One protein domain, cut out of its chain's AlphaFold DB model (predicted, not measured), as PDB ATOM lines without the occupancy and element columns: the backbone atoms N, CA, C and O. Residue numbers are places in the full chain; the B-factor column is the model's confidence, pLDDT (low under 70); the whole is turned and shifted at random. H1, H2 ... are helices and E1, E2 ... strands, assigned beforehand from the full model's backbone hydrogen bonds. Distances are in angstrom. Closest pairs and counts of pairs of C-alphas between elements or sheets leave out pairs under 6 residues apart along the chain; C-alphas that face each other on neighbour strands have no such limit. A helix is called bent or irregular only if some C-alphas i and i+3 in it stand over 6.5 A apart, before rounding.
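Overview. This is residues 230 to 400 of the 901 residues of an uncharacterized protein of Candidatus Komeilibacteria bacterium RIFCSPHIGHO2_01_FULL_52_14 (UniProt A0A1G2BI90). The chain is wound in stacked turns, a solenoid of short parallel strands with three walls: E1, E4, E7, E10, E13, E15 and the last part of E16; E2, E5, E8 and E11; and E3, E6, E9, E12, E14 and the first part of E16. H1 lies outside the third wall, over E6 and E3, and residues 320 to 338 loop out beyond the second wall. The printed part has 171 residues, with H1 first and then 17 named strands, E1 to E17; the class is mostly strand, with 80 residues in named elements, under half. One sheet, all parallel, has the order E1 E4 E7 E10 E13 E15 E16 E14 E12 E9 E6 E3, the other, all parallel, E2 E5 E8 E11. The whole is compact, radius of gyration of the C-alphas 14.3 A, spanning 37 by 34 by 29 A.

Along the chain. H1, residues 230 to 238, begins at C-alpha 230 (13.754, -23.834, 5.985) and is 13.3 A long. Then come E1, 244 to 246; E2, 251 to 254; E3, 257 to 259; E4, 263 to 265; E5, 270 to 273; E6, 277 to 279; E7, 283 to 286; E8, 290 to 293; E9, 302 to 306, 13.8 A; E10, 310 to 313; E11, 317 to 319; E12, 339 to 343, 13.2 A; E13, 355 to 358; E14, 365 to 368; E15, 373 to 377, 12.6 A; E16, 384 to 393, 15.5 A; and E17, 397 to 399, ending at C-alpha 399 (20.315, -36.319, 30.814).

Arrangement. The large sheet is twisted and curled, a folded sheet, bent back on itself: E1 E4 E7 E10 E13 E15 face E14 E12 E9 E6 E3, with E16 as the hinge. E16 bends by 125 degrees at residue 388; N 386 and O 367 of E14 are 2.9 A apart, and N 391 and O 374 of E15 2.8 A, within hydrogen-bond range. At the edge strands, N 264 of E4 and O 244 of E1 are 2.8 A apart, N 259 of E3 and O 278 of E6 2.7 A. This sheet and E2 E5 E8 E11 form a sandwich, two sheets face to face, 9.1 A centre to centre where they face; N 272 of E5 and O 252 of E2 are 2.8 A apart. H1 is on the large sheet at a height over the sheet of 6.8 A, across the strands at 84 degrees to E6 on the local plane; its closest C-alphas to E3 are Ala 235 and Ala 257, 4.3 A. In H1, 4 of 5 O i to N i+4 pairs are within hydrogen-bond range. E17 pairs with no named strand, but residues 397 to 398 pair with 381 to 382, parallel.

Size, cuts and confidence. The two C-alphas farthest apart, Ala 237 and Asn 394, are 41.6 A apart. The printed part has no cut. The links E11 to E12, 19 residues, and E12 to E13, 11 residues, are long. The mean pLDDT of the printed part is 92.2, and residue 335 is under 70.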
ATOM      1  N   THR A 230      14.409 -22.760   6.750       83.50
ATOM      2  CA  THR A 230      13.754 -23.834   5.985       83.50
ATOM      3  C   THR A 230      12.544 -24.384   6.738       83.50
ATOM      4  O   THR A 230      11.433 -24.342   6.212       83.50
ATOM      5  N   TRP A 231      12.708 -24.746   8.012       87.75
ATOM      6  CA  TRP A 231      11.598 -25.203   8.857       87.75
ATOM      7  C   TRP A 231      10.498 -24.143   9.036       87.75
ATOM      8  O   TRP A 231       9.308 -24.463   9.022       87.75
ATOM      9  N   LYS A 232      10.853 -22.856   9.149       90.75
ATOM     10  CA  LYS A 232       9.855 -21.767   9.188       90.75
ATOM     11  C   LYS A 232       9.036 -21.682   7.899       90.75
ATOM     12  O   LYS A 232       7.819 -21.508   7.967       90.75
ATOM     13  N   ASN A 233       9.682 -21.832   6.743       84.88
ATOM     14  CA  ASN A 233       8.997 -21.829   5.449       84.88
ATOM     15  C   ASN A 233       8.031 -23.020   5.322       84.88
ATOM     16  O   ASN A 233       6.916 -22.843   4.836       84.88
ATOM     17  N   GLU A 234       8.413 -24.207   5.806       81.81
ATOM     18  CA  GLU A 234       7.540 -25.394   5.843       81.81
ATOM     19  C   GLU A 234       6.294 -25.172   6.708       81.81
ATOM     20  O   GLU A 234       5.180 -25.506   6.301       81.81
ATOM     21  N   ALA A 235       6.471 -24.569   7.886       85.88
ATOM     22  CA  ALA A 235       5.370 -24.244   8.786       85.88
ATOM     23  C   ALA A 235       4.388 -23.237   8.159       85.88
ATOM     24  O   ALA A 235       3.174 -23.389   8.301       85.88
ATOM     25  N   GLU A 236       4.896 -22.220   7.453       86.44
ATOM     26  CA  GLU A 236       4.075 -21.195   6.791       86.44
ATOM     27  C   GLU A 236       3.332 -21.722   5.556       86.44
ATOM     28  O   GLU A 236       2.202 -21.302   5.301       86.44
ATOM     29  N   ALA A 237       3.931 -22.653   4.809       73.94
ATOM     30  CA  ALA A 237       3.383 -23.149   3.548       73.94
ATOM     31  C   ALA A 237       2.048 -23.900   3.698       73.94
ATOM     32  O   ALA A 237       1.250 -23.912   2.760       73.94
ATOM     33  N   VAL A 238       1.802 -24.533   4.850       77.19
ATOM     34  CA  VAL A 238       0.626 -25.396   5.057       77.19
ATOM     35  C   VAL A 238      -0.532 -24.645   5.704       77.19
ATOM     36  O   VAL A 238      -1.654 -24.673   5.196       77.19
ATOM     37  N   ALA A 239      -0.290 -23.987   6.837       81.75
ATOM     38  CA  ALA A 239      -1.341 -23.314   7.587       81.75
ATOM     39  C   ALA A 239      -0.797 -22.095   8.330       81.75
ATOM     40  O   ALA A 239       0.281 -22.128   8.911       81.75
ATOM     41  N   THR A 240      -1.591 -21.026   8.372       88.31
ATOM     42  CA  THR A 240      -1.326 -19.857   9.216       88.31
ATOM     43  C   THR A 240      -2.532 -19.602  10.112       88.31
ATOM     44  O   THR A 240      -3.665 -19.555   9.635       88.31
ATOM     45  N   THR A 241      -2.296 -19.435  11.411       92.50
ATOM     46  CA  THR A 241      -3.324 -19.158  12.422       92.50
ATOM     47  C   THR A 241      -2.922 -17.977  13.308       92.50
ATOM     48  O   THR A 241      -1.756 -17.589  13.351       92.50
ATOM     49  N   GLY A 242      -3.893 -17.381  14.004       93.56
ATOM     50  CA  GLY A 242      -3.639 -16.382  15.050       93.56
ATOM     51  C   GLY A 242      -3.104 -17.007  16.349       93.56
ATOM     52  O   GLY A 242      -2.810 -18.203  16.362       93.56
ATOM     53  N   PRO A 243      -3.018 -16.232  17.451       96.44
ATOM     54  CA  PRO A 243      -2.517 -16.720  18.736       96.44
ATOM     55  C   PRO A 243      -3.306 -17.939  19.229       96.44
ATOM     56  O   PRO A 243      -4.528 -18.003  19.061       96.44
ATOM     57  N   VAL A 244      -2.622 -18.889  19.868       97.50
ATOM     58  CA  VAL A 244      -3.224 -20.141  20.349       97.50
ATOM     59  C   VAL A 244      -3.120 -20.208  21.867       97.50
ATOM     60  O   VAL A 244      -2.022 -20.186  22.417       97.50
ATOM     61  N   THR A 245      -4.262 -20.359  22.541       97.44
ATOM     62  CA  THR A 245      -4.328 -20.553  23.995       97.44
ATOM     63  C   THR A 245      -5.163 -21.784  24.321       97.44
ATOM     64  O   THR A 245      -6.341 -21.837  23.967       97.44
ATOM     65  N   LEU A 246      -4.564 -22.751  25.016       96.81
ATOM     66  CA  LEU A 246      -5.215 -23.964  25.508       96.81
ATOM     67  C   LEU A 246      -5.179 -23.985  27.040       96.81
ATOM     68  O   LEU A 246      -4.118 -23.872  27.653       96.81
ATOM     69  N   GLY A 247      -6.349 -24.115  27.653       94.38
ATOM     70  CA  GLY A 247      -6.530 -24.283  29.090       94.38
ATOM     71  C   GLY A 247      -6.833 -25.726  29.492       94.38
ATOM     72  O   GLY A 247      -6.843 -26.645  28.674       94.38
ATOM     73  N   THR A 248      -7.139 -25.911  30.775       93.88
ATOM     74  CA  THR A 248      -7.404 -27.211  31.406       93.88
ATOM     75  C   THR A 248      -8.370 -28.088  30.598       93.88
ATOM     76  O   THR A 248      -9.492 -27.682  30.293       93.88
ATOM     77  N   GLY A 249      -7.941 -29.313  30.295       90.94
ATOM     78  CA  GLY A 249      -8.707 -30.348  29.599       90.94
ATOM     79  C   GLY A 249      -8.841 -30.149  28.089       90.94
ATOM     80  O   GLY A 249      -9.461 -30.983  27.431       90.94
ATOM     81  N   GLN A 250      -8.295 -29.069  27.528       96.75
ATOM     82  CA  GLN A 250      -8.331 -28.838  26.088       96.75
ATOM     83  C   GLN A 250      -7.221 -29.616  25.387       96.75
ATOM     84  O   GLN A 250      -6.075 -29.630  25.833       96.75
ATOM     85  N   GLN A 251      -7.573 -30.224  24.257       95.75
ATOM     86  CA  GLN A 251      -6.638 -30.913  23.379       95.75
ATOM     87  C   GLN A 251      -6.705 -30.301  21.980       95.75
ATOM     88  O   GLN A 251      -7.794 -30.003  21.482       95.75
ATOM     89  N   LEU A 252      -5.553 -30.131  21.337       96.12
ATOM     90  CA  LEU A 252      -5.450 -29.657  19.960       96.12
ATOM     91  C   LEU A 252      -4.430 -30.499  19.196       96.12
ATOM     92  O   LEU A 252      -3.394 -30.870  19.735       96.12
ATOM     93  N   THR A 253      -4.710 -30.789  17.927       95.31
ATOM     94  CA  THR A 253      -3.705 -31.292  16.981       95.31
ATOM     95  C   THR A 253      -3.389 -30.186  15.984       95.31
ATOM     96  O   THR A 253      -4.309 -29.648  15.369       95.31
ATOM     97  N   LEU A 254      -2.115 -29.826  15.845       91.81
ATOM     98  CA  LEU A 254      -1.662 -28.717  15.002       91.81
ATOM     99  C   LEU A 254      -0.316 -29.053  14.346       91.81
ATOM    100  O   LEU A 254       0.487 -29.781  14.921       91.81
ATOM    101  N   GLY A 255      -0.052 -28.503  13.162       82.94
ATOM    102  CA  GLY A 255       1.230 -28.644  12.461       82.94
ATOM    103  C   GLY A 255       1.135 -29.432  11.138       82.94
ATOM    104  O   GLY A 255       0.311 -30.345  11.058       82.94
ATOM    105  N   PRO A 256       1.954 -29.114  10.111       91.56
ATOM    106  CA  PRO A 256       2.823 -27.934  10.028       91.56
ATOM    107  C   PRO A 256       2.009 -26.627  10.039       91.56
ATOM    108  O   PRO A 256       0.966 -26.554   9.389       91.56
ATOM    109  N   ALA A 257       2.413 -25.629  10.833       91.94
ATOM    110  CA  ALA A 257       1.662 -24.374  10.958       91.94
ATOM    111  C   ALA A 257       2.485 -23.191  11.499       91.94
ATOM    112  O   ALA A 257       3.236 -23.325  12.471       91.94
ATOM    113  N   LYS A 258       2.239 -22.000  10.945       96.69
ATOM    114  CA  LYS A 258       2.663 -20.700  11.481       96.69
ATOM    115  C   LYS A 258       1.595 -20.114  12.413       96.69
ATOM    116  O   LYS A 258       0.442 -19.940  12.024       96.69
ATOM    117  N   ILE A 259       1.982 -19.774  13.638       97.75
ATOM    118  CA  ILE A 259       1.158 -19.128  14.666       97.75
ATOM    119  C   ILE A 259       1.605 -17.669  14.778       97.75
ATOM    120  O   ILE A 259       2.710 -17.377  15.236       97.75
ATOM    121  N   ILE A 260       0.744 -16.744  14.353       97.56
ATOM    122  CA  ILE A 260       0.985 -15.304  14.461       97.56
ATOM    123  C   ILE A 260       0.568 -14.847  15.861       97.56
ATOM    124  O   ILE A 260      -0.616 -14.648  16.133       97.56
ATOM    125  N   GLY A 261       1.552 -14.669  16.740       97.12
ATOM    126  CA  GLY A 261       1.379 -14.325  18.154       97.12
ATOM    127  C   GLY A 261       1.897 -15.421  19.082       97.12
ATOM    128  O   GLY A 261       2.764 -16.197  18.689       97.12
ATOM    129  N   ASP A 262       1.389 -15.461  20.312       98.19
ATOM    130  CA  ASP A 262       1.865 -16.390  21.342       98.19
ATOM    131  C   ASP A 262       1.155 -17.754  21.280       98.19
ATOM    132  O   ASP A 262      -0.015 -17.855  20.893       98.19
ATOM    133  N   LEU A 263       1.865 -18.797  21.719       98.25
ATOM    134  CA  LEU A 263       1.326 -20.131  21.992       98.25
ATOM    135  C   LEU A 263       1.355 -20.372  23.504       98.25
ATOM    136  O   LEU A 263       2.425 -20.479  24.095       98.25
ATOM    137  N   THR A 264       0.189 -20.473  24.137       98.12
ATOM    138  CA  THR A 264       0.058 -20.688  25.584       98.12
ATOM    139  C   THR A 264      -0.704 -21.975  25.875       98.12
ATOM    140  O   THR A 264      -1.867 -22.107  25.504       98.12
ATOM    141  N   LEU A 265      -0.081 -22.907  26.591       97.56
ATOM    142  CA  LEU A 265      -0.736 -24.066  27.189       97.56
ATOM    143  C   LEU A 265      -0.678 -23.944  28.712       97.56
ATOM    144  O   LEU A 265       0.387 -23.706  29.282       97.56
ATOM    145  N   THR A 266      -1.814 -24.124  29.382       95.44
ATOM    146  CA  THR A 266      -1.908 -24.079  30.846       95.44
ATOM    147  C   THR A 266      -2.869 -25.130  31.390       95.44
ATOM    148  O   THR A 266      -3.806 -25.551  30.710       95.44
ATOM    149  N   GLY A 267      -2.662 -25.539  32.640       92.50
ATOM    150  CA  GLY A 267      -3.353 -26.698  33.200       92.50
ATOM    151  C   GLY A 267      -2.925 -27.968  32.461       92.50
ATOM    152  O   GLY A 267      -1.885 -28.000  31.817       92.50
ATOM    153  N   ASN A 268      -3.743 -29.012  32.482       92.50
ATOM    154  CA  ASN A 268      -3.455 -30.265  31.773       92.50
ATOM    155  C   ASN A 268      -3.807 -30.204  30.270       92.50
ATOM    156  O   ASN A 268      -4.358 -31.159  29.725       92.50
ATOM    157  N   ALA A 269      -3.567 -29.061  29.622       96.81
ATOM    158  CA  ALA A 269      -3.772 -28.903  28.187       96.81
ATOM    159  C   ALA A 269      -2.803 -29.790  27.390       96.81
ATOM    160  O   ALA A 269      -1.654 -29.982  27.794       96.81
ATOM    161  N   GLU A 270      -3.246 -30.283  26.237       96.62
ATOM    162  CA  GLU A 270      -2.447 -31.161  25.381       96.62
ATOM    163  C   GLU A 270      -2.371 -30.639  23.944       96.62
ATOM    164  O   GLU A 270      -3.394 -30.382  23.305       96.62
ATOM    165  N   LEU A 271      -1.154 -30.530  23.407       97.38
ATOM    166  CA  LEU A 271      -0.915 -30.215  22.001       97.38
ATOM    167  C   LEU A 271      -0.193 -31.372  21.308       97.38
ATOM    168  O   LEU A 271       0.971 -31.649  21.584       97.38
ATOM    169  N   LYS A 272      -0.878 -32.006  20.358       96.81
ATOM    170  CA  LYS A 272      -0.284 -32.974  19.438       96.81
ATOM    171  C   LYS A 272       0.268 -32.252  18.209       96.81
ATOM    172  O   LYS A 272      -0.470 -31.546  17.521       96.81
ATOM    173  N   VAL A 273       1.546 -32.451  17.921       94.88
ATOM    174  CA  VAL A 273       2.278 -31.794  16.838       94.88
ATOM    175  C   VAL A 273       2.372 -32.725  15.633       94.88
ATOM    176  O   VAL A 273       3.018 -33.765  15.706       94.88
ATOM    177  N   LYS A 274       1.748 -32.357  14.512       87.62
ATOM    178  CA  LYS A 274       1.716 -33.166  13.274       87.62
ATOM    179  C   LYS A 274       2.743 -32.712  12.214       87.62
ATOM    180  O   LYS A 274       2.886 -33.336  11.173       87.62
ATOM    181  N   GLY A 275       3.497 -31.649  12.494       85.12
ATOM    182  CA  GLY A 275       4.496 -31.042  11.603       85.12
ATOM    183  C   GLY A 275       5.151 -29.822  12.259       85.12
ATOM    184  O   GLY A 275       4.730 -29.461  13.360       85.12
ATOM    185  N   THR A 276       6.116 -29.164  11.608       91.25
ATOM    186  CA  THR A 276       6.815 -27.995  12.183       91.25
ATOM    187  C   THR A 276       5.848 -26.915  12.659       91.25
ATOM    188  O   THR A 276       4.977 -26.464  11.911       91.25
ATOM    189  N   LEU A 277       6.042 -26.441  13.889       95.75
ATOM    190  CA  LEU A 277       5.347 -25.264  14.405       95.75
ATOM    191  C   LEU A 277       6.286 -24.063  14.432       95.75
ATOM    192  O   LEU A 277       7.353 -24.128  15.036       95.75
ATOM    193  N   TRP A 278       5.865 -22.949  13.833       97.62
ATOM    194  CA  TRP A 278       6.557 -21.665  13.951       97.62
ATOM    195  C   TRP A 278       5.663 -20.636  14.636       97.62
ATOM    196  O   TRP A 278       4.654 -20.208  14.088       97.62
ATOM    197  N   VAL A 279       6.056 -20.216  15.832       98.38
ATOM    198  CA  VAL A 279       5.385 -19.209  16.654       98.38
ATOM    199  C   VAL A 279       6.134 -17.885  16.521       98.38
ATOM    200  O   VAL A 279       7.306 -17.794  16.880       98.38
ATOM    201  N   THR A 280       5.482 -16.839  16.008       98.12
ATOM    202  CA  THR A 280       6.128 -15.517  15.860       98.12
ATOM    203  C   THR A 280       6.253 -14.764  17.190       98.12
ATOM    204  O   THR A 280       6.941 -13.750  17.267       98.12
ATOM    205  N   GLY A 281       5.526 -15.205  18.218       97.81
ATOM    206  CA  GLY A 281       5.601 -14.712  19.591       97.81
ATOM    207  C   GLY A 281       6.343 -15.675  20.518       97.81
ATOM    208  O   GLY A 281       7.275 -16.371  20.111       97.81
ATOM    209  N   SER A 282       5.934 -15.698  21.782       98.31
ATOM    210  CA  SER A 282       6.501 -16.561  22.821       98.31
ATOM    211  C   SER A 282       5.715 -17.864  22.983       98.31
ATOM    212  O   SER A 282       4.516 -17.928  22.702       98.31
ATOM    213  N   ILE A 283       6.391 -18.899  23.484       98.50
ATOM    214  CA  ILE A 283       5.766 -20.169  23.872       98.50
ATOM    215  C   ILE A 283       5.739 -20.256  25.396       98.50
ATOM    216  O   ILE A 283       6.780 -20.161  26.048       98.50
ATOM    217  N   LEU A 284       4.552 -20.466  25.961       98.06
ATOM    218  CA  LEU A 284       4.323 -20.661  27.388       98.06
ATOM    219  C   LEU A 284       3.711 -22.044  27.625       98.06
ATOM    220  O   LEU A 284       2.575 -22.292  27.227       98.06
ATOM    221  N   LEU A 285       4.445 -22.928  28.298       96.56
ATOM    222  CA  LEU A 285       3.949 -24.219  28.779       96.56
ATOM    223  C   LEU A 285       3.896 -24.170  30.306       96.56
ATOM    224  O   LEU A 285       4.933 -24.039  30.952       96.56
ATOM    225  N   LEU A 286       2.699 -24.246  30.883       94.94
ATOM    226  CA  LEU A 286       2.482 -24.056  32.316       94.94
ATOM    227  C   LEU A 286       1.653 -25.197  32.922       94.94
ATOM    228  O   LEU A 286       0.671 -25.643  32.336       94.94
ATOM    229  N   ASN A 287       1.956 -25.571  34.165       90.81
ATOM    230  CA  ASN A 287       1.070 -26.324  35.064       90.81
ATOM    231  C   ASN A 287       0.543 -27.657  34.489       90.81
ATOM    232  O   ASN A 287      -0.663 -27.792  34.311       90.81
ATOM    233  N   THR A 288       1.393 -28.668  34.285       91.81
ATOM    234  CA  THR A 288       1.046 -30.006  33.723       91.81
ATOM    235  C   THR A 288       0.657 -30.055  32.244       91.81
ATOM    236  O   THR A 288       0.230 -31.100  31.754       91.81
ATOM    237  N   ALA A 289       0.844 -28.960  31.509       95.44
ATOM    238  CA  ALA A 289       0.638 -28.952  30.069       95.44
ATOM    239  C   ALA A 289       1.598 -29.922  29.363       95.44
ATOM    240  O   ALA A 289       2.755 -30.078  29.775       95.44
ATOM    241  N   SER A 290       1.132 -30.537  28.278       95.06
ATOM    242  CA  SER A 290       1.932 -31.463  27.478       95.06
ATOM    243  C   SER A 290       1.939 -31.103  25.998       95.06
ATOM    244  O   SER A 290       0.943 -30.648  25.430       95.06
ATOM    245  N   ILE A 291       3.084 -31.339  25.371       96.75
ATOM    246  CA  ILE A 291       3.263 -31.284  23.925       96.75
ATOM    247  C   ILE A 291       3.905 -32.591  23.463       96.75
ATOM    248  O   ILE A 291       4.831 -33.089  24.100       96.75
ATOM    249  N   TYR A 292       3.394 -33.195  22.399       95.50
ATOM    250  CA  TYR A 292       3.914 -34.472  21.912       95.50
ATOM    251  C   TYR A 292       3.748 -34.620  20.408       95.50
ATOM    252  O   TYR A 292       2.862 -34.003  19.815       95.50
ATOM    253  N   LEU A 293       4.599 -35.427  19.782       93.44
ATOM    254  CA  LEU A 293       4.558 -35.619  18.335       93.44
ATOM    255  C   LEU A 293       3.445 -36.595  17.939       93.44
ATOM    256  O   LEU A 293       3.084 -37.511  18.679       93.44
ATOM    257  N   ASP A 294       2.882 -36.386  16.755       89.75
ATOM    258  CA  ASP A 294       1.957 -37.328  16.138       89.75
ATOM    259  C   ASP A 294       2.671 -38.664  15.823       89.75
ATOM    260  O   ASP A 294       3.841 -38.649  15.437       89.75
ATOM    261  N   PRO A 295       2.000 -39.829  15.941       83.56
ATOM    262  CA  PRO A 295       2.619 -41.127  15.652       83.56
ATOM    263  C   PRO A 295       3.211 -41.261  14.242       83.56
ATOM    264  O   PRO A 295       4.092 -42.093  14.039       83.56
ATOM    265  N   SER A 296       2.768 -40.438  13.282       77.19
ATOM    266  CA  SER A 296       3.349 -40.372  11.931       77.19
ATOM    267  C   SER A 296       4.849 -40.070  11.913       77.19
ATOM    268  O   SER A 296       5.521 -40.441  10.959       77.19
ATOM    269  N   TYR A 297       5.403 -39.469  12.968       71.44
ATOM    270  CA  TYR A 297       6.841 -39.231  13.075       71.44
ATOM    271  C   TYR A 297       7.677 -40.511  13.211       71.44
ATOM    272  O   TYR A 297       8.856 -40.484  12.872       71.44
ATOM    273  N   SER A 298       7.115 -41.637  13.675       77.50
ATOM    274  CA  SER A 298       7.877 -42.876  13.910       77.50
ATOM    275  C   SER A 298       9.169 -42.599  14.712       77.50
ATOM    276  O   SER A 298       9.083 -42.119  15.839       77.50
ATOM    277  N   SER A 299      10.358 -42.839  14.157       73.75
ATOM    278  CA  SER A 299      11.647 -42.531  14.801       73.75
ATOM    279  C   SER A 299      12.170 -41.107  14.542       73.75
ATOM    280  O   SER A 299      13.144 -40.690  15.167       73.75
ATOM    281  N   ALA A 300      11.536 -40.337  13.657       75.12
ATOM    282  CA  ALA A 300      11.937 -38.969  13.353       75.12
ATOM    283  C   ALA A 300      11.483 -37.985  14.442       75.12
ATOM    284  O   ALA A 300      10.465 -38.170  15.103       75.12
ATOM    285  N   SER A 301      12.242 -36.911  14.622       84.50
ATOM    286  CA  SER A 301      12.014 -35.874  15.631       84.50
ATOM    287  C   SER A 301      11.379 -34.628  15.031       84.50
ATOM    288  O   SER A 301      11.639 -34.288  13.879       84.50
ATOM    289  N   GLY A 302      10.548 -33.948  15.820       87.75
ATOM    290  CA  GLY A 302       9.773 -32.785  15.383       87.75
ATOM    291  C   GLY A 302      10.347 -31.462  15.875       87.75
ATOM    292  O   GLY A 302      11.066 -31.418  16.875       87.75
ATOM    293  N   VAL A 303       9.999 -30.373  15.184       92.69
ATOM    294  CA  VAL A 303      10.542 -29.029  15.438       92.69
ATOM    295  C   VAL A 303       9.453 -28.050  15.875       92.69
ATOM    296  O   VAL A 303       8.406 -27.918  15.236       92.69
ATOM    297  N   VAL A 304       9.726 -27.315  16.953       96.75
ATOM    298  CA  VAL A 304       8.887 -26.235  17.480       96.75
ATOM    299  C   VAL A 304       9.743 -24.980  17.656       96.75
ATOM    300  O   VAL A 304      10.675 -24.952  18.457       96.75
ATOM    301  N   ILE A 305       9.428 -23.928  16.904       97.69
ATOM    302  CA  ILE A 305      10.218 -22.695  16.812       97.69
ATOM    303  C   ILE A 305       9.433 -21.532  17.413       97.69
ATOM    304  O   ILE A 305       8.267 -21.339  17.075       97.69
ATOM    305  N   ALA A 306      10.088 -20.718  18.236       98.06
ATOM    306  CA  ALA A 306       9.603 -19.432  18.717       98.06
ATOM    307  C   ALA A 306      10.545 -18.304  18.278       98.06
ATOM    308  O   ALA A 306      11.757 -18.379  18.496       98.06
ATOM    309  N   ASP A 307      10.000 -17.228  17.712       97.94
ATOM    310  CA  ASP A 307      10.765 -15.986  17.531       97.94
ATOM    311  C   ASP A 307      10.966 -15.251  18.869       97.94
ATOM    312  O   ASP A 307      11.967 -14.559  19.068       97.94
ATOM    313  N   GLY A 308      10.022 -15.423  19.800       97.50
ATOM    314  CA  GLY A 308      10.087 -14.934  21.171       97.50
ATOM    315  C   GLY A 308      10.739 -15.915  22.149       97.50
ATOM    316  O   GLY A 308      11.469 -16.836  21.777       97.50
ATOM    317  N   THR A 309      10.486 -15.694  23.438       98.25
ATOM    318  CA  THR A 309      11.005 -16.547  24.519       98.25
ATOM    319  C   THR A 309      10.215 -17.851  24.635       98.25
ATOM    320  O   THR A 309       9.020 -17.883  24.334       98.25
ATOM    321  N   ILE A 310      10.848 -18.905  25.148       98.56
ATOM    322  CA  ILE A 310      10.179 -20.157  25.527       98.56
ATOM    323  C   ILE A 310      10.242 -20.301  27.049       98.56
ATOM    324  O   ILE A 310      11.328 -20.376  27.620       98.56
ATOM    325  N   SER A 311       9.087 -20.350  27.714       97.81
ATOM    326  CA  SER A 311       8.985 -20.548  29.164       97.81
ATOM    327  C   SER A 311       8.201 -21.814  29.484       97.81
ATOM    328  O   SER A 311       7.041 -21.955  29.098       97.81
ATOM    329  N   ILE A 312       8.832 -22.708  30.238       97.38
ATOM    330  CA  ILE A 312       8.330 -24.029  30.608       97.38
ATOM    331  C   ILE A 312       8.315 -24.118  32.138       97.38
ATOM    332  O   ILE A 312       9.340 -23.914  32.795       97.38
ATOM    333  N   ASP A 313       7.150 -24.368  32.729       94.56
ATOM    334  CA  ASP A 313       6.944 -24.204  34.169       94.56
ATOM    335  C   ASP A 313       6.011 -25.260  34.777       94.56
ATOM    336  O   ASP A 313       4.871 -25.422  34.345       94.56
ATOM    337  N   ASN A 314       6.468 -25.872  35.872       93.06
ATOM    338  CA  ASN A 314       5.720 -26.756  36.768       93.06
ATOM    339  C   ASN A 314       5.093 -27.983  36.081       93.06
ATOM    340  O   ASN A 314       3.957 -27.948  35.598       93.06
ATOM    341  N   ASN A 315       5.792 -29.118  36.184       91.56
ATOM    342  CA  ASN A 315       5.321 -30.458  35.816       91.56
ATOM    343  C   ASN A 315       4.862 -30.613  34.357       91.56
ATOM    344  O   ASN A 315       4.040 -31.479  34.066       91.56
ATOM    345  N   THR A 316       5.359 -29.785  33.442       94.25
ATOM    346  CA  THR A 316       5.051 -29.914  32.011       94.25
ATOM    347  C   THR A 316       5.803 -31.080  31.381       94.25
ATOM    348  O   THR A 316       6.903 -31.419  31.828       94.25
ATOM    349  N   ALA A 317       5.261 -31.627  30.295       93.88
ATOM    350  CA  ALA A 317       5.876 -32.717  29.547       93.88
ATOM    351  C   ALA A 317       6.091 -32.355  28.070       93.88
ATOM    352  O   ALA A 317       5.265 -31.684  27.450       93.88
ATOM    353  N   ALA A 318       7.189 -32.854  27.506       94.50
ATOM    354  CA  ALA A 318       7.426 -32.901  26.068       94.50
ATOM    355  C   ALA A 318       7.769 -34.340  25.694       94.50
ATOM    356  O   ALA A 318       8.670 -34.919  26.301       94.50
ATOM    357  N   CYS A 319       7.048 -34.912  24.734       93.50
ATOM    358  CA  CYS A 319       7.208 -36.304  24.320       93.50
ATOM    359  C   CYS A 319       7.466 -36.393  22.810       93.50
ATOM    360  O   CYS A 319       7.118 -35.489  22.048       93.50
ATOM    361  N   GLY A 320       8.086 -37.483  22.376       90.25
ATOM    362  CA  GLY A 320       8.190 -37.858  20.975       90.25
ATOM    363  C   GLY A 320       6.885 -38.452  20.439       90.25
ATOM    364  O   GLY A 320       5.791 -38.231  20.971       90.25
ATOM    365  N   SER A 321       7.018 -39.218  19.363       88.69
ATOM    366  CA  SER A 321       5.955 -39.911  18.627       88.69
ATOM    367  C   SER A 321       5.289 -41.029  19.432       88.69
ATOM    368  O   SER A 321       4.191 -41.462  19.082       88.69
ATOM    369  N   GLU A 322       5.895 -41.464  20.545       88.75
ATOM    370  CA  GLU A 322       5.252 -42.375  21.495       88.75
ATOM    371  C   GLU A 322       3.996 -41.769  22.136       88.75
ATOM    372  O   GLU A 322       3.138 -42.494  22.643       88.75
ATOM    373  N   GLY A 323       3.874 -40.439  22.122       89.88
ATOM    374  CA  GLY A 323       2.746 -39.709  22.680       89.88
ATOM    375  C   GLY A 323       2.762 -39.583  24.208       89.88
ATOM    376  O   GLY A 323       3.680 -40.019  24.909       89.88
ATOM    377  N   TYR A 324       1.708 -38.958  24.729       93.44
ATOM    378  CA  TYR A 324       1.549 -38.644  26.148       93.44
ATOM    379  C   TYR A 324       0.468 -39.503  26.815       93.44
ATOM    380  O   TYR A 324      -0.576 -39.777  26.223       93.44
ATOM    381  N   ASN A 325       0.706 -39.924  28.060       90.62
ATOM    382  CA  ASN A 325      -0.259 -40.652  28.874       90.62
ATOM    383  C   ASN A 325      -0.877 -39.732  29.928       90.62
ATOM    384  O   ASN A 325      -0.393 -39.623  31.058       90.62
ATOM    385  N   SER A 326      -2.004 -39.116  29.587       88.50
ATOM    386  CA  SER A 326      -2.691 -38.158  30.461       88.50
ATOM    387  C   SER A 326      -3.206 -38.781  31.762       88.50
ATOM    388  O   SER A 326      -3.344 -38.082  32.761       88.50
ATOM    389  N   ALA A 327      -3.465 -40.095  31.787       86.81
ATOM    390  CA  ALA A 327      -3.919 -40.791  32.995       86.81
ATOM    391  C   ALA A 327      -2.802 -40.960  34.036       86.81
ATOM    392  O   ALA A 327      -3.079 -41.048  35.232       86.81
ATOM    393  N   LYS A 328      -1.547 -41.011  33.582       86.56
ATOM    394  CA  LYS A 328      -0.359 -41.152  34.431       86.56
ATOM    395  C   LYS A 328       0.465 -39.871  34.555       86.56
ATOM    396  O   LYS A 328       1.367 -39.822  35.382       86.56
ATOM    397  N   ASN A 329       0.132 -38.845  33.773       85.94
ATOM    398  CA  ASN A 329       0.868 -37.586  33.689       85.94
ATOM    399  C   ASN A 329       2.358 -37.796  33.344       85.94
ATOM    400  O   ASN A 329       3.245 -37.200  33.955       85.94
ATOM    401  N   GLU A 330       2.621 -38.685  32.384       90.00
ATOM    402  CA  GLU A 330       3.963 -39.039  31.913       90.00
ATOM    403  C   GLU A 330       3.942 -39.321  30.405       90.00
ATOM    404  O   GLU A 330       2.905 -39.664  29.834       90.00
ATOM    405  N   CYS A 331       5.091 -39.196  29.746       90.31
ATOM    406  CA  CYS A 331       5.219 -39.660  28.371       90.31
ATOM    407  C   CYS A 331       5.167 -41.194  28.302       90.31
ATOM    408  O   CYS A 331       5.623 -41.882  29.217       90.31
ATOM    409  N   ASN A 332       4.666 -41.743  27.193       88.25
ATOM    410  CA  ASN A 332       4.686 -43.190  26.963       88.25
ATOM    411  C   ASN A 332       6.133 -43.739  26.891       88.25
ATOM    412  O   ASN A 332       7.098 -42.965  26.820       88.25
ATOM    413  N   PRO A 333       6.338 -45.071  26.933       86.62
ATOM    414  CA  PRO A 333       7.660 -45.661  26.721       86.62
ATOM    415  C   PRO A 333       8.310 -45.130  25.437       86.62
ATOM    416  O   PRO A 333       7.649 -45.027  24.410       86.62
ATOM    417  N   PHE A 334       9.582 -44.747  25.528       78.31
ATOM    418  CA  PHE A 334      10.297 -44.022  24.475       78.31
ATOM    419  C   PHE A 334      10.301 -44.781  23.136       78.31
ATOM    420  O   PHE A 334      10.648 -45.961  23.112       78.31
ATOM    421  N   ALA A 335       9.953 -44.097  22.037       69.06
ATOM    422  CA  ALA A 335       9.870 -44.677  20.689       69.06
ATOM    423  C   ALA A 335      10.931 -44.143  19.703       69.06
ATOM    424  O   ALA A 335      10.807 -44.344  18.499       69.06
ATOM    425  N   GLY A 336      11.994 -43.495  20.195       70.62
ATOM    426  CA  GLY A 336      13.141 -43.101  19.368       70.62
ATOM    427  C   GLY A 336      13.117 -41.672  18.821       70.62
ATOM    428  O   GLY A 336      14.032 -41.317  18.089       70.62
ATOM    429  N   SER A 337      12.130 -40.848  19.185       83.12
ATOM    430  CA  SER A 337      11.996 -39.466  18.707       83.12
ATOM    431  C   SER A 337      11.928 -38.442  19.842       83.12
ATOM    432  O   SER A 337      11.491 -38.734  20.955       83.12
ATOM    433  N   TYR A 338      12.350 -37.212  19.551       88.88
ATOM    434  CA  TYR A 338      12.345 -36.082  20.478       88.88
ATOM    435  C   TYR A 338      11.640 -34.867  19.870       88.88
ATOM    436  O   TYR A 338      11.523 -34.728  18.654       88.88
ATOM    437  N   SER A 339      11.202 -33.950  20.729       90.50
ATOM    438  CA  SER A 339      10.750 -32.621  20.306       90.50
ATOM    439  C   SER A 339      11.887 -31.610  20.478       90.50
ATOM    440  O   SER A 339      12.374 -31.418  21.596       90.50
ATOM    441  N   LEU A 340      12.304 -30.964  19.387       93.69
ATOM    442  CA  LEU A 340      13.297 -29.889  19.376       93.69
ATOM    443  C   LEU A 340      12.610 -28.528  19.537       93.69
ATOM    444  O   LEU A 340      11.794 -28.135  18.705       93.69
ATOM    445  N   PHE A 341      12.990 -27.788  20.578       97.12
ATOM    446  CA  PHE A 341      12.498 -26.444  20.871       97.12
ATOM    447  C   PHE A 341      13.565 -25.405  20.556       97.12
ATOM    448  O   PHE A 341      14.638 -25.408  21.157       97.12
ATOM    449  N   ILE A 342      13.248 -24.491  19.643       97.56
ATOM    450  CA  ILE A 342      14.162 -23.450  19.174       97.56
ATOM    451  C   ILE A 342      13.627 -22.082  19.574       97.56
ATOM    452  O   ILE A 342      12.525 -21.720  19.170       97.56
ATOM    453  N   SER A 343      14.421 -21.290  20.295       97.88
ATOM    454  CA  SER A 343      14.150 -19.859  20.473       97.88
ATOM    455  C   SER A 343      15.144 -19.019  19.679       97.88
ATOM    456  O   SER A 343      16.361 -19.158  19.834       97.88
ATOM    457  N   MET A 344      14.611 -18.100  18.873       97.06
ATOM    458  CA  MET A 344      15.390 -17.078  18.165       97.06
ATOM    459  C   MET A 344      15.593 -15.808  18.995       97.06
ATOM    460  O   MET A 344      16.160 -14.831  18.504       97.06
ATOM    461  N   ASN A 345      15.119 -15.790  20.242       97.31
ATOM    462  CA  ASN A 345      15.331 -14.670  21.139       97.31
ATOM    463  C   ASN A 345      16.807 -14.617  21.563       97.31
ATOM    464  O   ASN A 345      17.383 -15.619  21.978       97.31
ATOM    465  N   SER A 346      17.415 -13.438  21.491       96.81
ATOM    466  CA  SER A 346      18.832 -13.236  21.813       96.81
ATOM    467  C   SER A 346      19.082 -12.830  23.269       96.81
ATOM    468  O   SER A 346      20.187 -12.416  23.617       96.81
ATOM    469  N   SER A 347      18.070 -12.904  24.141       97.81
ATOM    470  CA  SER A 347      18.223 -12.501  25.536       97.81
ATOM    471  C   SER A 347      19.189 -13.415  26.280       97.81
ATOM    472  O   SER A 347      19.000 -14.633  26.373       97.81
ATOM    473  N   THR A 348      20.198 -12.793  26.881       96.19
ATOM    474  CA  THR A 348      21.140 -13.417  27.814       96.19
ATOM    475  C   THR A 348      20.877 -13.007  29.267       96.19
ATOM    476  O   THR A 348      21.691 -13.297  30.145       96.19
ATOM    477  N   ASP A 349      19.772 -12.301  29.540       95.94
ATOM    478  CA  ASP A 349      19.374 -11.936  30.902       95.94
ATOM    479  C   ASP A 349      18.909 -13.187  31.650       95.94
ATOM    480  O   ASP A 349      17.970 -13.867  31.251       95.94
ATOM    481  N   VAL A 350      19.543 -13.472  32.781       91.94
ATOM    482  CA  VAL A 350      19.229 -14.624  33.633       91.94
ATOM    483  C   VAL A 350      17.806 -14.591  34.202       91.94
ATOM    484  O   VAL A 350      17.269 -15.640  34.555       91.94
ATOM    485  N   ASN A 351      17.185 -13.412  34.299       92.56
ATOM    486  CA  ASN A 351      15.807 -13.271  34.773       92.56
ATOM    487  C   ASN A 351      14.780 -13.446  33.652       92.56
ATOM    488  O   ASN A 351      13.638 -13.814  33.929       92.56
ATOM    489  N   ASN A 352      15.188 -13.204  32.407       95.25
ATOM    490  CA  ASN A 352      14.351 -13.329  31.222       95.25
ATOM    491  C   ASN A 352      15.153 -13.943  30.060       95.25
ATOM    492  O   ASN A 352      15.436 -13.248  29.080       95.25
ATOM    493  N   PRO A 353      15.593 -15.205  30.190       97.88
ATOM    494  CA  PRO A 353      16.441 -15.846  29.192       97.88
ATOM    495  C   PRO A 353      15.622 -16.204  27.944       97.88
ATOM    496  O   PRO A 353      14.393 -16.254  27.991       97.88
ATOM    497  N   ALA A 354      16.300 -16.496  26.834       98.31
ATOM    498  CA  ALA A 354      15.641 -16.944  25.607       98.31
ATOM    499  C   ALA A 354      14.809 -18.217  25.821       98.31
ATOM    500  O   ALA A 354      13.679 -18.316  25.341       98.31
ATOM    501  N   ILE A 355      15.347 -19.164  26.596       98.62
ATOM    502  CA  ILE A 355      14.626 -20.360  27.034       98.62
ATOM    503  C   ILE A 355      14.764 -20.502  28.549       98.62
ATOM    504  O   ILE A 355      15.875 -20.515  29.081       98.62
ATOM    505  N   LYS A 356      13.637 -20.640  29.252       98.19
ATOM    506  CA  LYS A 356      13.580 -20.930  30.688       98.19
ATOM    507  C   LYS A 356      12.758 -22.185  30.939       98.19
ATOM    508  O   LYS A 356      11.597 -22.239  30.547       98.19
ATOM    509  N   ILE A 357      13.316 -23.141  31.673       97.69
ATOM    510  CA  ILE A 357      12.577 -24.290  32.205       97.69
ATOM    511  C   ILE A 357      12.758 -24.390  33.719       97.69
ATOM    512  O   ILE A 357      13.874 -24.255  34.222       97.69
ATOM    513  N   LYS A 358      11.666 -24.618  34.460       95.94
ATOM    514  CA  LYS A 358      11.723 -24.860  35.911       95.94
ATOM    515  C   LYS A 358      10.712 -25.900  36.402       95.94
ATOM    516  O   LYS A 358       9.629 -26.043  35.829       95.94
ATOM    517  N   ASN A 359      11.066 -26.605  37.484       93.62
ATOM    518  CA  ASN A 359      10.208 -27.570  38.193       93.62
ATOM    519  C   ASN A 359       9.552 -28.632  37.281       93.62
ATOM    520  O   ASN A 359       8.388 -28.979  37.482       93.62
ATOM    521  N   SER A 360      10.244 -29.101  36.239       90.44
ATOM    522  CA  SER A 360       9.671 -30.022  35.244       90.44
ATOM    523  C   SER A 360      10.639 -31.159  34.936       90.44
ATOM    524  O   SER A 360      11.647 -30.946  34.273       90.44
ATOM    525  N   THR A 361      10.334 -32.358  35.433       83.75
ATOM    526  CA  THR A 361      11.162 -33.570  35.275       83.75
ATOM    527  C   THR A 361      10.670 -34.499  34.160       83.75
ATOM    528  O   THR A 361      11.403 -35.363  33.705       83.75
ATOM    529  N   GLY A 362       9.432 -34.324  33.683       79.50
ATOM    530  CA  GLY A 362       8.851 -35.113  32.586       79.50
ATOM    531  C   GLY A 362       9.129 -34.557  31.184       79.50
ATOM    532  O   GLY A 362       8.490 -34.976  30.219       79.50
ATOM    533  N   PHE A 363      10.019 -33.572  31.054       89.50
ATOM    534  CA  PHE A 363      10.248 -32.860  29.801       89.50
ATOM    535  C   PHE A 363      11.344 -33.539  28.966       89.50
ATOM    536  O   PHE A 363      12.527 -33.238  29.101       89.50
ATOM    537  N   ARG A 364      10.963 -34.440  28.049       89.06
ATOM    538  CA  ARG A 364      11.903 -35.112  27.131       89.06
ATOM    539  C   ARG A 364      12.158 -34.303  25.850       89.06
ATOM    540  O   ARG A 364      12.110 -34.840  24.748       89.06
ATOM    541  N   GLY A 365      12.391 -32.999  25.990       90.00
ATOM    542  CA  GLY A 365      12.689 -32.102  24.871       90.00
ATOM    543  C   GLY A 365      14.171 -31.744  24.756       90.00
ATOM    544  O   GLY A 365      14.909 -31.763  25.744       90.00
ATOM    545  N   ILE A 366      14.572 -31.388  23.536       94.19
ATOM    546  CA  ILE A 366      15.880 -30.814  23.196       94.19
ATOM    547  C   ILE A 366      15.724 -29.292  23.135       94.19
ATOM    548  O   ILE A 366      14.782 -28.805  22.507       94.19
ATOM    549  N   LEU A 367      16.612 -28.540  23.787       97.19
ATOM    550  CA  LEU A 367      16.543 -27.076  23.836       97.19
ATOM    551  C   LEU A 367      17.663 -26.444  23.009       97.19
ATOM    552  O   LEU A 367      18.837 -26.724  23.241       97.19
ATOM    553  N   TYR A 368      17.308 -25.536  22.099       96.75
ATOM    554  CA  TYR A 368      18.264 -24.883  21.210       96.75
ATOM    555  C   TYR A 368      18.077 -23.364  21.116       96.75
ATOM    556  O   TYR A 368      16.973 -22.854  20.916       96.75
ATOM    557  N   THR A 369      19.183 -22.621  21.168       96.25
ATOM    558  CA  THR A 369      19.242 -21.215  20.741       96.25
ATOM    559  C   THR A 369      20.633 -20.870  20.207       96.25
ATOM    560  O   THR A 369      21.649 -21.277  20.764       96.25
ATOM    561  N   ASN A 370      20.702 -20.093  19.128       89.56
ATOM    562  CA  ASN A 370      21.973 -19.680  18.523       89.56
ATOM    563  C   ASN A 370      22.616 -18.466  19.229       89.56
ATOM    564  O   ASN A 370      23.824 -18.268  19.126       89.56
ATOM    565  N   THR A 371      21.821 -17.647  19.924       91.06
ATOM    566  CA  THR A 371      22.233 -16.316  20.418       91.06
ATOM    567  C   THR A 371      21.801 -16.022  21.853       91.06
ATOM    568  O   THR A 371      22.334 -15.100  22.467       91.06
ATOM    569  N   GLY A 372      20.861 -16.789  22.407       96.94
ATOM    570  CA  GLY A 372      20.301 -16.556  23.733       96.94
ATOM    571  C   GLY A 372      20.890 -17.417  24.853       96.94
ATOM    572  O   GLY A 372      21.701 -18.323  24.648       96.94
ATOM    573  N   LEU A 373      20.436 -17.138  26.074       98.38
ATOM    574  CA  LEU A 373      20.671 -17.972  27.251       98.38
ATOM    575  C   LEU A 373      19.575 -19.041  27.385       98.38
ATOM    576  O   LEU A 373      18.388 -18.730  27.289       98.38
ATOM    577  N   ILE A 374      19.976 -20.278  27.689       98.69
ATOM    578  CA  ILE A 374      19.087 -21.339  28.186       98.69
ATOM    579  C   ILE A 374      19.274 -21.457  29.704       98.69
ATOM    580  O   ILE A 374      20.386 -21.709  30.166       98.69
ATOM    581  N   SER A 375      18.203 -21.288  30.484       98.00
ATOM    582  CA  SER A 375      18.207 -21.456  31.945       98.00
ATOM    583  C   SER A 375      17.356 -22.656  32.368       98.00
ATOM    584  O   SER A 375      16.151 -22.687  32.110       98.00
ATOM    585  N   ILE A 376      17.978 -23.627  33.039       97.75
ATOM    586  CA  ILE A 376      17.361 -24.860  33.543       97.75
ATOM    587  C   ILE A 376      17.413 -24.822  35.073       97.75
ATOM    588  O   ILE A 376      18.491 -24.886  35.671       97.75
ATOM    589  N   GLU A 377      16.257 -24.695  35.723       96.06
ATOM    590  CA  GLU A 377      16.164 -24.319  37.137       96.06
ATOM    591  C   GLU A 377      15.338 -25.304  37.981       96.06
ATOM    592  O   GLU A 377      14.382 -25.917  37.510       96.06
ATOM    593  N   ASN A 378      15.653 -25.383  39.276       93.44
ATOM    594  CA  ASN A 378      14.813 -25.980  40.323       93.44
ATOM    595  C   ASN A 378      14.354 -27.414  39.998       93.44
ATOM    596  O   ASN A 378      13.164 -27.682  39.841       93.44
ATOM    597  N   GLY A 379      15.306 -28.336  39.861       89.25
ATOM    598  CA  GLY A 379      15.019 -29.751  39.624       89.25
ATOM    599  C   GLY A 379      14.479 -30.084  38.233       89.25
ATOM    600  O   GLY A 379      14.073 -31.219  38.015       89.25
ATOM    601  N   ALA A 380      14.442 -29.130  37.296       94.25
ATOM    602  CA  ALA A 380      14.087 -29.432  35.915       94.25
ATOM    603  C   ALA A 380      15.120 -30.359  35.253       94.25
ATOM    604  O   ALA A 380      16.326 -30.232  35.494       94.25
ATOM    605  N   GLU A 381      14.631 -31.254  34.401       92.75
ATOM    606  CA  GLU A 381      15.427 -32.192  33.611       92.75
ATOM    607  C   GLU A 381      15.101 -32.009  32.128       92.75
ATOM    608  O   GLU A 381      13.935 -31.869  31.755       92.75
ATOM    609  N   VAL A 382      16.140 -31.984  31.294       92.94
ATOM    610  CA  VAL A 382      16.029 -31.951  29.829       92.94
ATOM    611  C   VAL A 382      16.979 -32.963  29.212       92.94
ATOM    612  O   VAL A 382      17.920 -33.429  29.858       92.94
ATOM    613  N   VAL A 383      16.753 -33.283  27.944       90.38
ATOM    614  CA  VAL A 383      17.518 -34.321  27.252       90.38
ATOM    615  C   VAL A 383      18.866 -33.787  26.754       90.38
ATOM    616  O   VAL A 383      19.905 -34.426  26.904       90.38
ATOM    617  N   GLU A 384      18.855 -32.599  26.158       92.81
ATOM    618  CA  GLU A 384      20.026 -31.939  25.579       92.81
ATOM    619  C   GLU A 384      19.780 -30.423  25.588       92.81
ATOM    620  O   GLU A 384      18.627 -29.981  25.481       92.81
ATOM    621  N   ALA A 385      20.843 -29.634  25.769       95.62
ATOM    622  CA  ALA A 385      20.764 -28.181  25.674       95.62
ATOM    623  C   ALA A 385      21.960 -27.575  24.929       95.62
ATOM    624  O   ALA A 385      23.092 -27.570  25.423       95.62
ATOM    625  N   THR A 386      21.668 -26.937  23.799       95.38
ATOM    626  CA  THR A 386      22.641 -26.222  22.979       95.38
ATOM    627  C   THR A 386      22.296 -24.732  22.911       95.38
ATOM    628  O   THR A 386      21.236 -24.347  22.423       95.38
ATOM    629  N   GLY A 387      23.184 -23.862  23.393       94.94
ATOM    630  CA  GLY A 387      22.896 -22.430  23.557       94.94
ATOM    631  C   GLY A 387      24.122 -21.539  23.388       94.94
ATOM    632  O   GLY A 387      25.241 -21.998  23.601       94.94
ATOM    633  N   TYR A 388      23.939 -20.243  23.098       96.38
ATOM    634  CA  TYR A 388      25.039 -19.269  23.211       96.38
ATOM    635  C   TYR A 388      25.602 -19.241  24.638       96.38
ATOM    636  O   TYR A 388      26.818 -19.249  24.827       96.38
ATOM    637  N   ALA A 389      24.712 -19.270  25.632       97.75
ATOM    638  CA  ALA A 389      25.027 -19.509  27.035       97.75
ATOM    639  C   ALA A 389      24.057 -20.549  27.608       97.75
ATOM    640  O   ALA A 389      22.882 -20.584  27.232       97.75
ATOM    641  N   VAL A 390      24.521 -21.363  28.554       98.31
ATOM    642  CA  VAL A 390      23.675 -22.337  29.259       98.31
ATOM    643  C   VAL A 390      23.890 -22.204  30.763       98.31
ATOM    644  O   VAL A 390      25.021 -22.111  31.244       98.31
ATOM    645  N   ARG A 391      22.798 -22.191  31.528       97.12
ATOM    646  CA  ARG A 391      22.820 -22.099  32.987       97.12
ATOM    647  C   ARG A 391      21.973 -23.195  33.620       97.12
ATOM    648  O   ARG A 391      20.777 -23.276  33.363       97.12
ATOM    649  N   LEU A 392      22.579 -23.976  34.510       96.62
ATOM    650  CA  LEU A 392      21.896 -24.933  35.377       96.62
ATOM    651  C   LEU A 392      21.913 -24.423  36.823       96.62
ATOM    652  O   LEU A 392      22.960 -24.046  37.366       96.62
ATOM    653  N   TYR A 393      20.746 -24.407  37.457       92.62
ATOM    654  CA  TYR A 393      20.555 -23.881  38.801       92.62
ATOM    655  C   TYR A 393      19.647 -24.780  39.649       92.62
ATOM    656  O   TYR A 393      18.552 -25.140  39.228       92.62
ATOM    657  N   ASN A 394      20.059 -25.045  40.894       89.69
ATOM    658  CA  ASN A 394      19.248 -25.696  41.931       89.69
ATOM    659  C   ASN A 394      18.755 -27.101  41.548       89.69
ATOM    660  O   ASN A 394      17.583 -27.285  41.227       89.69
ATOM    661  N   HIS A 395      19.651 -28.088  41.632       87.44
ATOM    662  CA  HIS A 395      19.381 -29.515  41.401       87.44
ATOM    663  C   HIS A 395      18.858 -29.852  39.992       87.44
ATOM    664  O   HIS A 395      18.285 -30.918  39.790       87.44
ATOM    665  N   SER A 396      19.006 -28.950  39.018       93.56
ATOM    666  CA  SER A 396      18.622 -29.231  37.636       93.56
ATOM    667  C   SER A 396      19.629 -30.135  36.936       93.56
ATOM    668  O   SER A 396      20.801 -30.214  37.326       93.56
ATOM    669  N   SER A 397      19.171 -30.825  35.891       93.06
ATOM    670  CA  SER A 397      20.019 -31.757  35.162       93.06
ATOM    671  C   SER A 397      19.791 -31.774  33.654       93.06
ATOM    672  O   SER A 397      18.722 -31.418  33.157       93.06
ATOM    673  N   ILE A 398      20.835 -32.185  32.937       92.75
ATOM    674  CA  ILE A 398      20.758 -32.581  31.529       92.75
ATOM    675  C   ILE A 398      21.097 -34.066  31.460       92.75
ATOM    676  O   ILE A 398      22.174 -34.467  31.907       92.75
ATOM    677  N   SER A 399      20.192 -34.867  30.906       85.94
ATOM    678  CA  SER A 399      20.315 -36.319  30.814       85.94
ATOM    679  C   SER A 399      20.345 -36.746  29.354       85.94
ATOM    680  O   SER A 399      19.303 -36.830  28.705       85.94
ATOM    681  N   TYR A 400      21.550 -36.970  28.820       72.69
ATOM    682  CA  TYR A 400      21.731 -37.242  27.395       72.69
ATOM    683  C   TYR A 400      21.027 -38.533  26.989       72.69
ATOM    684  O   TYR A 400      21.457 -39.639  27.325       72.69
TER     685      TYR A 400